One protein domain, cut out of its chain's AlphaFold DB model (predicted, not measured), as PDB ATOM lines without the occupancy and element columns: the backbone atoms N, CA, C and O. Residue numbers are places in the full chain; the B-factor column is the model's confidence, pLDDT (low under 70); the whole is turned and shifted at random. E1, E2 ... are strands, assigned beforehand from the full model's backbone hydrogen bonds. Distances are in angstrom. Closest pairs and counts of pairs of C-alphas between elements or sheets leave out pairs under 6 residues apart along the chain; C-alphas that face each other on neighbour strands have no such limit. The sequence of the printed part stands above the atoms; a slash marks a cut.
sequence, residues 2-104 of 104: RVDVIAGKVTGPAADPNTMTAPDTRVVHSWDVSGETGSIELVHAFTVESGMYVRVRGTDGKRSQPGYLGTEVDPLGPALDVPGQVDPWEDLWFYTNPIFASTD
ATOM      1  N   ARG A   2     166.108 157.000 172.218       97.56
ATOM      2  CA  ARG A   2     164.887 157.714 171.850       97.56
ATOM      3  C   ARG A   2     163.789 157.439 172.863       97.56
ATOM      4  O   ARG A   2     163.703 156.327 173.385       97.56
ATOM      5  N   VAL A   3     162.943 158.431 173.101       98.44
ATOM      6  CA  VAL A   3     161.694 158.275 173.850       98.44
ATOM      7  C   VAL A   3     160.545 158.688 172.942       98.44
ATOM      8  O   VAL A   3     160.584 159.758 172.341       98.44
ATOM      9  N   ASP A   4     159.532 157.837 172.831       98.69
ATOM     10  CA  ASP A   4     158.364 158.047 171.982       98.69
ATOM     11  C   ASP A   4     157.107 158.218 172.831       98.69
ATOM     12  O   ASP A   4     156.913 157.529 173.839       98.69
ATOM     13  N   VAL A   5     156.208 159.074 172.355       98.62
ATOM     14  CA  VAL A   5     154.826 159.138 172.819       98.62
ATOM     15  C   VAL A   5     153.954 158.361 171.855       98.62
ATOM     16  O   VAL A   5     153.911 158.653 170.660       98.62
ATOM     17  N   ILE A   6     153.226 157.389 172.385       98.62
ATOM     18  CA  ILE A   6     152.207 156.639 171.659       98.62
ATOM     19  C   ILE A   6     150.849 157.083 172.182       98.62
ATOM     20  O   ILE A   6     150.626 157.064 173.393       98.62
ATOM     21  N   ALA A   7     149.937 157.432 171.282       98.25
ATOM     22  CA  ALA A   7     148.569 157.788 171.632       98.25
ATOM     23  C   ALA A   7     147.569 157.068 170.726       98.25
ATOM     24  O   ALA A   7     147.885 156.742 169.581       98.25
ATOM     25  N   GLY A   8     146.368 156.823 171.245       97.50
ATOM     26  CA  GLY A   8     145.270 156.213 170.503       97.50
ATOM     27  C   GLY A   8     143.913 156.562 171.107       97.50
ATOM     28  O   GLY A   8     143.817 156.953 172.272       97.50
ATOM     29  N   LYS A   9     142.852 156.428 170.308       96.81
ATOM     30  CA  LYS A   9     141.470 156.630 170.763       96.81
ATOM     31  C   LYS A   9     140.957 155.398 171.508       96.81
ATOM     32  O   LYS A   9     141.299 154.269 171.163       96.81
ATOM     33  N   VAL A  10     140.100 155.618 172.500       95.81
ATOM     34  CA  VAL A  10     139.336 154.566 173.181       95.81
ATOM     35  C   VAL A  10     137.909 154.613 172.652       95.81
ATOM     36  O   VAL A  10     137.136 155.498 173.000       95.81
ATOM     37  N   THR A  11     137.569 153.661 171.787       93.31
ATOM     38  CA  THR A  11     136.288 153.618 171.059       93.31
ATOM     39  C   THR A  11     135.226 152.742 171.731       93.31
ATOM     40  O   THR A  11     134.146 152.545 171.180       93.31
ATOM     41  N   GLY A  12     135.511 152.241 172.937       91.88
ATOM     42  CA  GLY A  12     134.651 151.323 173.680       91.88
ATOM     43  C   GLY A  12     135.041 149.850 173.493       91.88
ATOM     44  O   GLY A  12     136.150 149.552 173.046       91.88
ATOM     45  N   PRO A  13     134.163 148.911 173.885       92.31
ATOM     46  CA  PRO A  13     134.424 147.482 173.750       92.31
ATOM     47  C   PRO A  13     134.588 147.057 172.286       92.31
ATOM     48  O   PRO A  13     133.794 147.438 171.427       92.31
ATOM     49  N   ALA A  14     135.590 146.222 172.010       91.75
ATOM     50  CA  ALA A  14     135.764 145.628 170.689       91.75
ATOM     51  C   ALA A  14     134.604 144.670 170.364       91.75
ATOM     52  O   ALA A  14     134.219 143.853 171.201       91.75
ATOM     53  N   ALA A  15     134.083 144.739 169.134       91.62
ATOM     54  CA  ALA A  15     133.054 143.810 168.655       91.62
ATOM     55  C   ALA A  15     133.588 142.370 168.523       91.62
ATOM     56  O   ALA A  15     132.876 141.419 168.832       91.62
ATOM     57  N   ASP A  16     134.849 142.225 168.105       93.25
ATOM     58  CA  ASP A  16     135.600 140.968 168.130       93.25
ATOM     59  C   ASP A  16     136.961 141.192 168.819       93.25
ATOM     60  O   ASP A  16     137.845 141.839 168.243       93.25
ATOM     61  N   PRO A  17     137.158 140.664 170.041       86.69
ATOM     62  CA  PRO A  17     138.419 140.777 170.772       86.69
ATOM     63  C   PRO A  17     139.621 140.136 170.064       86.69
ATOM     64  O   PRO A  17     140.753 140.522 170.339       86.69
ATOM     65  N   ASN A  18     139.406 139.190 169.140       93.44
ATOM     66  CA  ASN A  18     140.493 138.511 168.424       93.44
ATOM     67  C   ASN A  18     141.090 139.351 167.293       93.44
ATOM     68  O   ASN A  18     142.121 138.980 166.735       93.44
ATOM     69  N   THR A  19     140.480 140.493 166.965       89.50
ATOM     70  CA  THR A  19     141.043 141.424 165.982       89.50
ATOM     71  C   THR A  19     142.388 141.987 166.427       89.50
ATOM     72  O   THR A  19     143.200 142.305 165.566       89.50
ATOM     73  N   MET A  20     142.633 142.101 167.743       87.12
ATOM     74  CA  MET A  20     143.911 142.527 168.338       87.12
ATOM     75  C   MET A  20     144.508 143.795 167.691       87.12
ATOM     76  O   MET A  20     145.724 143.931 167.570       87.12
ATOM     77  N   THR A  21     143.655 144.735 167.265       89.31
ATOM     78  CA  THR A  21     144.057 145.987 166.604       89.31
ATOM     79  C   THR A  21     143.479 147.205 167.314       89.31
ATOM     80  O   THR A  21     142.402 147.158 167.905       89.31
ATOM     81  N   ALA A  22     144.204 148.319 167.229       92.12
ATOM     82  CA  ALA A  22     143.766 149.639 167.667       92.12
ATOM     83  C   ALA A  22     144.083 150.645 166.541       92.12
ATOM     84  O   ALA A  22     145.188 151.183 166.502       92.12
ATOM     85  N   PRO A  23     143.168 150.856 165.574       93.06
ATOM     86  CA  PRO A  23     143.473 151.567 164.324       93.06
ATOM     87  C   PRO A  23     143.919 153.026 164.492       93.06
ATOM     88  O   PRO A  23     144.637 153.560 163.650       93.06
ATOM     89  N   ASP A  24     143.490 153.682 165.573       95.44
ATOM     90  CA  ASP A  24     143.855 155.070 165.861       95.44
ATOM     91  C   ASP A  24     145.196 155.216 166.592       95.44
ATOM     92  O   ASP A  24     145.684 156.339 166.747       95.44
ATOM     93  N   THR A  25     145.782 154.103 167.038       97.25
ATOM     94  CA  THR A  25     147.031 154.084 167.794       97.25
ATOM     95  C   THR A  25     148.224 154.326 166.891       97.25
ATOM     96  O   THR A  25     148.413 153.613 165.909       97.25
ATOM     97  N   ARG A  26     149.072 155.287 167.263       98.38
ATOM     98  CA  ARG A  26     150.322 155.591 166.556       98.38
ATOM     99  C   ARG A  26     151.350 156.250 167.470       98.38
ATOM    100  O   ARG A  26     151.001 156.765 168.535       98.38
ATOM    101  N   VAL A  27     152.606 156.268 167.034       98.50
ATOM    102  CA  VAL A  27     153.619 157.180 167.576       98.50
ATOM    103  C   VAL A  27     153.257 158.595 167.132       98.50
ATOM    104  O   VAL A  27     153.201 158.876 165.939       98.50
ATOM    105  N   VAL A  28     152.974 159.478 168.086       98.38
ATOM    106  CA  VAL A  28     152.585 160.873 167.809       98.38
ATOM    107  C   VAL A  28     153.740 161.850 167.984       98.38
ATOM    108  O   VAL A  28     153.676 162.968 167.480       98.38
ATOM    109  N   HIS A  29     154.794 161.441 168.691       98.50
ATOM    110  CA  HIS A  29     155.988 162.251 168.898       98.50
ATOM    111  C   HIS A  29     157.182 161.385 169.297       98.50
ATOM    112  O   HIS A  29     157.009 160.372 169.977       98.50
ATOM    113  N   SER A  30     158.385 161.823 168.932       98.38
ATOM    114  CA  SER A  30     159.651 161.184 169.292       98.38
ATOM    115  C   SER A  30     160.670 162.239 169.706       98.38
ATOM    116  O   SER A  30     160.902 163.200 168.974       98.38
ATOM    117  N   TRP A  31     161.316 162.040 170.851       98.56
ATOM    118  CA  TRP A  31     162.487 162.808 171.267       98.56
ATOM    119  C   TRP A  31     163.747 161.979 171.072       98.56
ATOM    120  O   TRP A  31     163.827 160.845 171.552       98.56
ATOM    121  N   ASP A  32     164.746 162.564 170.417       97.81
ATOM    122  CA  ASP A  32     166.118 162.090 170.545       97.81
ATOM    123  C   ASP A  32     166.634 162.489 171.931       97.81
ATOM    124  O   ASP A  32     166.606 163.663 172.295       97.81
ATOM    125  N   VAL A  33     167.052 161.496 172.710       97.75
ATOM    126  CA  VAL A  33     167.633 161.681 174.049       97.75
ATOM    127  C   VAL A  33     169.069 161.154 174.088       97.75
ATOM    128  O   VAL A  33     169.606 160.807 175.139       97.75
ATOM    129  N   SER A  34     169.696 161.009 172.921       95.31
ATOM    130  CA  SER A  34     171.076 160.555 172.807       95.31
ATOM    131  C   SER A  34     172.020 161.566 173.452       95.31
ATOM    132  O   SER A  34     172.046 162.733 173.081       95.31
ATOM    133  N   GLY A  35     172.825 161.100 174.405       94.81
ATOM    134  CA  GLY A  35     173.771 161.948 175.137       94.81
ATOM    135  C   GLY A  35     173.186 162.629 176.375       94.81
ATOM    136  O   GLY A  35     173.953 163.183 177.160       94.81
ATOM    137  N   GLU A  36     171.874 162.533 176.599       96.19
ATOM    138  CA  GLU A  36     171.258 162.967 177.849       96.19
ATOM    139  C   GLU A  36     171.720 162.087 179.020       96.19
ATOM    140  O   GLU A  36     171.883 160.870 178.891       96.19
ATOM    141  N   THR A  37     171.937 162.701 180.186       94.69
ATOM    142  CA  THR A  37     172.386 162.003 181.402       94.69
ATOM    143  C   THR A  37     171.617 162.487 182.629       94.69
ATOM    144  O   THR A  37     171.152 163.621 182.683       94.69
ATOM    145  N   GLY A  38     171.486 161.628 183.642       95.81
ATOM    146  CA  GLY A  38     170.742 161.960 184.857       95.81
ATOM    147  C   GLY A  38     169.226 161.962 184.642       95.81
ATOM    148  O   GLY A  38     168.684 161.062 184.003       95.81
ATOM    149  N   SER A  39     168.534 162.928 185.247       96.19
ATOM    150  CA  SER A  39     167.079 163.082 185.118       96.19
ATOM    151  C   SER A  39     166.753 164.089 184.022       96.19
ATOM    152  O   SER A  39     167.273 165.201 184.044       96.19
ATOM    153  N   ILE A  40     165.860 163.706 183.113       96.06
ATOM    154  CA  ILE A  40     165.354 164.565 182.040       96.06
ATOM    155  C   ILE A  40     163.843 164.743 182.158       96.06
ATOM    156  O   ILE A  40     163.143 163.855 182.646       96.06
ATOM    157  N   GLU A  41     163.345 165.882 181.682       97.06
ATOM    158  CA  GLU A  41     161.918 166.172 181.566       97.06
ATOM    159  C   GLU A  41     161.532 166.245 180.086       97.06
ATOM    160  O   GLU A  41     162.149 166.964 179.304       97.06
ATOM    161  N   LEU A  42     160.501 165.490 179.705       97.38
ATOM    162  CA  LEU A  42     159.953 165.466 178.353       97.38
ATOM    163  C   LEU A  42     158.482 165.868 178.425       97.38
ATOM    164  O   LEU A  42     157.694 165.222 179.114       97.38
ATOM    165  N   VAL A  43     158.115 166.935 177.717       97.69
ATOM    166  CA  VAL A  43     156.771 167.523 177.781       97.69
ATOM    167  C   VAL A  43     156.081 167.400 176.427       97.69
ATOM    168  O   VAL A  43     156.596 167.874 175.416       97.69
ATOM    169  N   HIS A  44     154.892 166.794 176.414       97.44
ATOM    170  CA  HIS A  44     153.999 166.755 175.257       97.44
ATOM    171  C   HIS A  44     152.580 167.116 175.698       97.44
ATOM    172  O   HIS A  44     152.068 166.557 176.669       97.44
ATOM    173  N   ALA A  45     151.957 168.060 174.998       96.69
ATOM    174  CA  ALA A  45     150.616 168.536 175.309       96.69
ATOM    175  C   ALA A  45     149.575 167.841 174.427       96.69
ATOM    176  O   ALA A  45     149.796 167.651 173.234       96.69
ATOM    177  N   PHE A  46     148.424 167.516 175.013       95.25
ATOM    178  CA  PHE A  46     147.295 166.905 174.320       95.25
ATOM    179  C   PHE A  46     146.028 167.728 174.524       95.25
ATOM    180  O   PHE A  46     145.753 168.190 175.632       95.25
ATOM    181  N   THR A  47     145.223 167.842 173.472       95.38
ATOM    182  CA  THR A  47     143.812 168.220 173.585       95.38
ATOM    183  C   THR A  47     142.986 166.942 173.654       95.38
ATOM    184  O   THR A  47     143.094 166.088 172.777       95.38
ATOM    185  N   VAL A  48     142.180 166.800 174.705       95.69
ATOM    186  CA  VAL A  48     141.294 165.643 174.878       95.69
ATOM    187  C   VAL A  48     139.939 165.987 174.268       95.69
ATOM    188  O   VAL A  48     139.249 166.872 174.764       95.69
ATOM    189  N   GLU A  49     139.580 165.305 173.183       93.06
ATOM    190  CA  GLU A  49     138.300 165.493 172.472       93.06
ATOM    191  C   GLU A  49     137.317 164.331 172.695       93.06
ATOM    192  O   GLU A  49     136.119 164.458 172.460       93.06
ATOM    193  N   SER A  50     137.832 163.174 173.106       94.00
ATOM    194  CA  SER A  50     137.084 161.943 173.358       94.00
ATOM    195  C   SER A  50     137.897 161.039 174.281       94.00
ATOM    196  O   SER A  50     139.030 161.368 174.638       94.00
ATOM    197  N   GLY A  51     137.371 159.857 174.611       97.19
ATOM    198  CA  GLY A  51     138.169 158.808 175.244       97.19
ATOM    199  C   GLY A  51     139.461 158.534 174.463       97.19
ATOM    200  O   GLY A  51     139.431 158.291 173.253       97.19
ATOM    201  N   MET A  52     140.597 158.582 175.152       97.56
ATOM    202  CA  MET A  52     141.923 158.337 174.595       97.56
ATOM    203  C   MET A  52     142.862 157.729 175.635       97.56
ATOM    204  O   MET A  52     142.595 157.739 176.839       97.56
ATOM    205  N   TYR A  53     143.992 157.224 175.157       97.81
ATOM    206  CA  TYR A  53     145.102 156.835 176.008       97.81
ATOM    207  C   TYR A  53     146.428 157.339 175.447       97.81
ATOM    208  O   TYR A  53     146.586 157.519 174.238       97.81
ATOM    209  N   VAL A  54     147.387 157.519 176.347       98.00
ATOM    210  CA  VAL A  54     148.776 157.852 176.040       98.00
ATOM    211  C   VAL A  54     149.681 156.888 176.787       98.00
ATOM    212  O   VAL A  54     149.410 156.523 177.928       98.00
ATOM    213  N   ARG A  55     150.780 156.476 176.167       98.06
ATOM    214  CA  ARG A  55     151.869 155.781 176.851       98.06
ATOM    215  C   ARG A  55     153.207 156.256 176.318       98.06
ATOM    216  O   ARG A  55     153.314 156.660 175.162       98.06
ATOM    217  N   VAL A  56     154.227 156.137 177.151       98.31
ATOM    218  CA  VAL A  56     155.602 156.402 176.755       98.31
ATOM    219  C   VAL A  56     156.306 155.074 176.520       98.31
ATOM    220  O   VAL A  56     156.099 154.103 177.255       98.31
ATOM    221  N   ARG A  57     157.141 155.024 175.491       98.25
ATOM    222  CA  ARG A  57     158.142 153.969 175.332       98.25
ATOM    223  C   ARG A  57     159.507 154.594 175.121       98.25
ATOM    224  O   ARG A  57     159.591 155.723 174.651       98.25
ATOM    225  N   GLY A  58     160.565 153.856 175.400       97.69
ATOM    226  CA  GLY A  58     161.900 154.284 175.008       97.69
ATOM    227  C   GLY A  58     162.758 153.130 174.548       97.69
ATOM    228  O   GLY A  58     162.423 151.966 174.766       97.69
ATOM    229  N   THR A  59     163.842 153.490 173.874       97.25
ATOM    230  CA  THR A  59     164.794 152.561 173.275       97.25
ATOM    231  C   THR A  59     166.212 153.115 173.323       97.25
ATOM    232  O   THR A  59     166.424 154.332 173.244       97.25
ATOM    233  N   ASP A  60     167.201 152.228 173.399       95.62
ATOM    234  CA  ASP A  60     168.596 152.594 173.135       95.62
ATOM    235  C   ASP A  60     168.810 153.090 171.685       95.62
ATOM    236  O   ASP A  60     169.720 153.887 171.429       95.62
ATOM    237  N   GLY A  61     167.897 152.745 170.769       95.44
ATOM    238  CA  GLY A  61     167.868 153.147 169.366       95.44
ATOM    239  C   GLY A  61     168.779 152.324 168.454       95.44
ATOM    240  O   GLY A  61     168.994 152.734 167.315       95.44
ATOM    241  N   LYS A  62     169.334 151.204 168.926       95.19
ATOM    242  CA  LYS A  62     170.293 150.391 168.159       95.19
ATOM    243  C   LYS A  62     169.614 149.457 167.161       95.19
ATOM    244  O   LYS A  62     170.140 149.223 166.074       95.19
ATOM    245  N   ARG A  63     168.440 148.935 167.522       95.12
ATOM    246  CA  ARG A  63     167.662 147.995 166.712       95.12
ATOM    247  C   ARG A  63     166.262 148.539 166.493       95.12
ATOM    248  O   ARG A  63     165.469 148.675 167.416       95.12
ATOM    249  N   SER A  64     165.957 148.908 165.254       96.06
ATOM    250  CA  SER A  64     164.637 149.413 164.880       96.06
ATOM    251  C   SER A  64     164.285 149.030 163.450       96.06
ATOM    252  O   SER A  64     165.163 148.841 162.609       96.06
ATOM    253  N   GLN A  65     162.992 148.948 163.171       96.75
ATOM    254  CA  GLN A  65     162.433 148.751 161.836       96.75
ATOM    255  C   GLN A  65     161.071 149.458 161.745       96.75
ATOM    256  O   GLN A  65     160.486 149.767 162.782       96.75
ATOM    257  N   PRO A  66     160.508 149.679 160.547       98.00
ATOM    258  CA  PRO A  66     159.106 150.064 160.429       98.00
ATOM    259  C   PRO A  66     158.198 149.103 161.204       98.00
ATOM    260  O   PRO A  66     158.337 147.882 161.093       98.00
ATOM    261  N   GLY A  67     157.270 149.647 161.991       95.50
ATOM    262  CA  GLY A  67     156.337 148.831 162.756       95.50
ATOM    263  C   GLY A  67     155.489 147.930 161.860       95.50
ATOM    264  O   GLY A  67     155.331 148.171 160.663       95.50
ATOM    265  N   TYR A  68     154.899 146.895 162.458       91.44
ATOM    266  CA  TYR A  68     154.115 145.879 161.745       91.44
ATOM    267  C   TYR A  68     153.005 146.459 160.845       91.44
ATOM    268  O   TYR A  68     152.732 145.917 159.778       91.44
ATOM    269  N   LEU A  69     152.397 147.581 161.251       94.12
ATOM    270  CA  LEU A  69     151.341 148.278 160.503       94.12
ATOM    271  C   LEU A  69     151.862 149.418 159.602       94.12
ATOM    272  O   LEU A  69     151.073 150.207 159.088       94.12
ATOM    273  N   GLY A  70     153.177 149.501 159.390       96.44
ATOM    274  CA  GLY A  70     153.827 150.487 158.530       96.44
ATOM    275  C   GLY A  70     154.345 151.726 159.262       96.44
ATOM    276  O   GLY A  70     154.059 151.970 160.438       96.44
ATOM    277  N   THR A  71     155.116 152.533 158.530       97.56
ATOM    278  CA  THR A  71     155.807 153.721 159.054       97.56
ATOM    279  C   THR A  71     154.865 154.825 159.522       97.56
ATOM    280  O   THR A  71     155.244 155.602 160.386       97.56
ATOM    281  N   GLU A  72     153.641 154.885 158.997       97.38
ATOM    282  CA  GLU A  72     152.624 155.863 159.417       97.38
ATOM    283  C   GLU A  72     152.100 155.610 160.841       97.38
ATOM    284  O   GLU A  72     151.603 156.517 161.507       97.38
ATOM    285  N   VAL A  73     152.184 154.361 161.307       97.69
ATOM    286  CA  VAL A  73     151.803 153.972 162.672       97.69
ATOM    287  C   VAL A  73     153.011 154.057 163.592       97.69
ATOM    288  O   VAL A  73     152.928 154.589 164.701       97.69
ATOM    289  N   ASP A  74     154.133 153.516 163.129       97.75
ATOM    290  CA  ASP A  74     155.377 153.463 163.878       97.75
ATOM    291  C   ASP A  74     156.575 153.483 162.910       97.75
ATOM    292  O   ASP A  74     156.920 152.450 162.324       97.75
ATOM    293  N   PRO A  75     157.219 154.648 162.716       97.31
ATOM    294  CA  PRO A  75     158.327 154.789 161.774       97.31
ATOM    295  C   PRO A  75     159.550 153.935 162.123       97.31
ATOM    296  O   PRO A  75     160.272 153.500 161.227       97.31
ATOM    297  N   LEU A  76     159.802 153.724 163.419       97.38
ATOM    298  CA  LEU A  76     161.034 153.137 163.955       97.38
ATOM    299  C   LEU A  76     160.717 152.259 165.177       97.38
ATOM    300  O   LEU A  76     161.224 152.501 166.272       97.38
ATOM    301  N   GLY A  77     159.850 151.267 165.004       97.25
ATOM    302  CA  GLY A  77     159.466 150.309 166.040       97.25
ATOM    303  C   GLY A  77     160.542 149.262 166.347       97.25
ATOM    304  O   GLY A  77     161.594 149.252 165.703       97.25
ATOM    305  N   PRO A  78     160.289 148.360 167.315       95.44
ATOM    306  CA  PRO A  78     161.205 147.270 167.650       95.44
ATOM    307  C   PRO A  78     161.485 146.376 166.444       95.44
ATOM    308  O   PRO A  78     160.559 145.971 165.733       95.44
ATOM    309  N   ALA A  79     162.761 146.069 166.219       94.50
ATOM    310  CA  ALA A  79     163.152 145.092 165.213       94.50
ATOM    311  C   ALA A  79     162.693 143.686 165.620       94.50
ATOM    312  O   ALA A  79     162.655 143.359 166.802       94.50
ATOM    313  N   LEU A  80     162.356 142.842 164.644       92.50
ATOM    314  CA  LEU A  80     162.102 141.432 164.933       92.50
ATOM    315  C   LEU A  80     163.396 140.746 165.386       92.50
ATOM    316  O   LEU A  80     164.469 140.949 164.804       92.50
ATOM    317  N   ASP A  81     163.273 139.898 166.403       91.06
ATOM    318  CA  ASP A  81     164.380 139.082 166.883       91.06
ATOM    319  C   ASP A  81     164.864 138.115 165.802       91.06
ATOM    320  O   ASP A  81     164.079 137.455 165.114       91.06
ATOM    321  N   VAL A  82     166.186 137.984 165.698       89.75
ATOM    322  CA  VAL A  82     166.811 136.930 164.898       89.75
ATOM    323  C   VAL A  82     167.107 135.754 165.831       89.75
ATOM    324  O   VAL A  82     167.856 135.925 166.801       89.75
ATOM    325  N   PRO A  83     166.559 134.551 165.568       91.62
ATOM    326  CA  PRO A  83     166.785 133.390 166.419       91.62
ATOM    327  C   PRO A  83     168.278 133.127 166.660       91.62
ATOM    328  O   PRO A  83     169.065 133.032 165.720       91.62
ATOM    329  N   GLY A  84     168.666 133.008 167.932       92.12
ATOM    330  CA  GLY A  84     170.053 132.761 168.340       92.12
ATOM    331  C   GLY A  84     170.981 133.984 168.319       92.12
ATOM    332  O   GLY A  84     172.165 133.818 168.590       92.12
ATOM    333  N   GLN A  85     170.474 135.186 168.023       90.06
ATOM    334  CA  GLN A  85     171.253 136.437 167.990       90.06
ATOM    335  C   GLN A  85     170.647 137.541 168.876       90.06
ATOM    336  O   GLN A  85     170.886 138.724 168.648       90.06
ATOM    337  N   VAL A  86     169.829 137.163 169.860       88.50
ATOM    338  CA  VAL A  86     169.182 138.112 170.773       88.50
ATOM    339  C   VAL A  86     170.182 138.543 171.843       88.50
ATOM    340  O   VAL A  86     170.683 137.704 172.593       88.50
ATOM    341  N   ASP A  87     170.444 139.846 171.922       90.06
ATOM    342  CA  ASP A  87     171.212 140.475 172.997       90.06
ATOM    343  C   ASP A  87     170.351 141.572 173.647       90.06
ATOM    344  O   ASP A  87     170.081 142.593 173.010       90.06
ATOM    345  N   PRO A  88     169.910 141.395 174.907       84.06
ATOM    346  CA  PRO A  88     169.031 142.354 175.571       84.06
ATOM    347  C   PRO A  88     169.689 143.717 175.848       84.06
ATOM    348  O   PRO A  88     168.979 144.670 176.163       84.06
ATOM    349  N   TRP A  89     171.018 143.834 175.751       89.25
ATOM    350  CA  TRP A  89     171.741 145.101 175.936       89.25
ATOM    351  C   TRP A  89     171.929 145.894 174.634       89.25
ATOM    352  O   TRP A  89     172.294 147.075 174.663       89.25
ATOM    353  N   GLU A  90     171.685 145.243 173.497       91.81
ATOM    354  CA  GLU A  90     171.732 145.838 172.160       91.81
ATOM    355  C   GLU A  90     170.330 146.006 171.541       91.81
ATOM    356  O   GLU A  90     170.211 146.478 170.410       91.81
ATOM    357  N   ASP A  91     169.277 145.617 172.269       92.75
ATOM    358  CA  ASP A  91     167.865 145.777 171.901       92.75
ATOM    359  C   ASP A  91     167.026 146.231 173.107       92.75
ATOM    360  O   ASP A  91     166.009 145.627 173.467       92.75
ATOM    361  N   LEU A  92     167.488 147.265 173.818       94.00
ATOM    362  CA  LEU A  92     166.780 147.709 175.011       94.00
ATOM    363  C   LEU A  92     165.540 148.517 174.627       94.00
ATOM    364  O   LEU A  92     165.638 149.575 174.002       94.00
ATOM    365  N   TRP A  93     164.387 148.056 175.110       95.88
ATOM    366  CA  TRP A  93     163.118 148.772 175.056       95.88
ATOM    367  C   TRP A  93     162.452 148.804 176.426       95.88
ATOM    368  O   TRP A  93     162.469 147.823 177.169       95.88
ATOM    369  N   PHE A  94     161.791 149.911 176.741       95.62
ATOM    370  CA  PHE A  94     160.886 149.991 177.882       95.62
ATOM    371  C   PHE A  94     159.549 150.574 177.461       95.62
ATOM    372  O   PHE A  94     159.447 151.322 176.487       95.62
ATOM    373  N   TYR A  95     158.525 150.270 178.249       97.38
ATOM    374  CA  TYR A  95     157.191 150.799 178.054       97.38
ATOM    375  C   TYR A  95     156.564 151.152 179.393       97.38
ATOM    376  O   TYR A  95     156.621 150.371 180.341       97.38
ATOM    377  N   THR A  96     155.898 152.298 179.451       97.69
ATOM    378  CA  THR A  96     155.057 152.640 180.593       97.69
ATOM    379  C   THR A  96     153.692 151.975 180.462       97.69
ATOM    380  O   THR A  96     153.247 151.596 179.364       97.69
ATOM    381  N   ASN A  97     152.996 151.886 181.593       98.12
ATOM    382  CA  ASN A  97     151.556 151.674 181.587       98.12
ATOM    383  C   ASN A  97     150.869 152.840 180.855       98.12
ATOM    384  O   ASN A  97     151.371 153.971 180.908       98.12
ATOM    385  N   PRO A  98     149.757 152.581 180.150       97.38
ATOM    386  CA  PRO A  98     148.971 153.640 179.541       97.38
ATOM    387  C   PRO A  98     148.272 154.489 180.606       97.38
ATOM    388  O   PRO A  98     147.831 153.984 181.639       97.38
ATOM    389  N   ILE A  99     148.147 155.777 180.315       97.44
ATOM    390  CA  ILE A  99     147.331 156.745 181.043       97.44
ATOM    391  C   ILE A  99     146.114 157.041 180.170       97.44
ATOM    392  O   ILE A  99     146.261 157.288 178.973       97.44
ATOM    393  N   PHE A 100     144.922 157.006 180.761       97.50
ATOM    394  CA  PHE A 100     143.655 157.234 180.068       97.50
ATOM    395  C   PHE A 100     143.099 158.617 180.397       97.50
ATOM    396  O   PHE A 100     143.250 159.095 181.520       97.50
ATOM    397  N   ALA A 101     142.435 159.233 179.423       96.75
ATOM    398  CA  ALA A 101     141.725 160.495 179.588       96.75
ATOM    399  C   ALA A 101     140.460 160.507 178.723       96.75
ATOM    400  O   ALA A 101     140.414 159.875 177.666       96.75
ATOM    401  N   SER A 102     139.441 161.234 179.163       95.88
ATOM    402  CA  SER A 102     138.200 161.459 178.423       95.88
ATOM    403  C   SER A 102     137.606 162.809 178.807       95.88
ATOM    404  O   SER A 102     137.892 163.336 179.881       95.88
ATOM    405  N   THR A 103     136.778 163.358 177.928       90.69
ATOM    406  CA  THR A 103     135.806 164.392 178.286       90.69
ATOM    407  C   THR A 103     134.537 163.686 178.757       90.69
ATOM    408  O   THR A 103     134.068 162.792 178.047       90.69
ATOM    409  N   ASP A 104     134.031 164.032 179.940       73.56
ATOM    410  CA  ASP A 104     132.728 163.552 180.427       73.56
ATOM    411  C   ASP A 104     131.564 164.011 179.530       73.56
ATOM    412  O   ASP A 104     131.656 165.126 178.958       73.56
TER     413      ASP A 104
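AT A GLANCE: This is residues 2 to 104 of the 104 residues of the protein "Histidinol-phosphatase" of Glycomyces artemisiae (UniProt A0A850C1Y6). Little is regular here: a twisted antiparallel sheet, long E1 and E3 side by side with E2, E4 and E5 at its edges, has long loops round it; residues 15 to 20, 35 to 41 and 82 to 88 stick out. The printed part has 103 residues, 29 in strands E1 to E5, and no named helix: all strand. It is only just loose, close to compact, with radius of gyration of the C-alphas 15.4 A and spans of 44 by 35 by 22 A.

IN THESE COORDINATES: E1, residues 2 to 9, runs 23.5 A from C-alpha 2 at (164.887, 157.714, 171.850). E2 is residues 26 to 32, E3 52 to 59, E4 93 to 95. E5, residues 99 to 101, ends at (141.725, 160.495, 179.588).

HOW THE PARTS SIT: E1 has hairpin partner E2 on one side, N 5 to O 29 2.8 A, and E3 on the other, N 4 to O 57 2.8 A. E3 forms a hairpin with E4, N 58 to O 94 3.0 A; E5 is on that side too, N 54 to O 99 2.9 A.

THE WHOLE: The links before E4 are long. No cut; no printed residue is under 70 pLDDT.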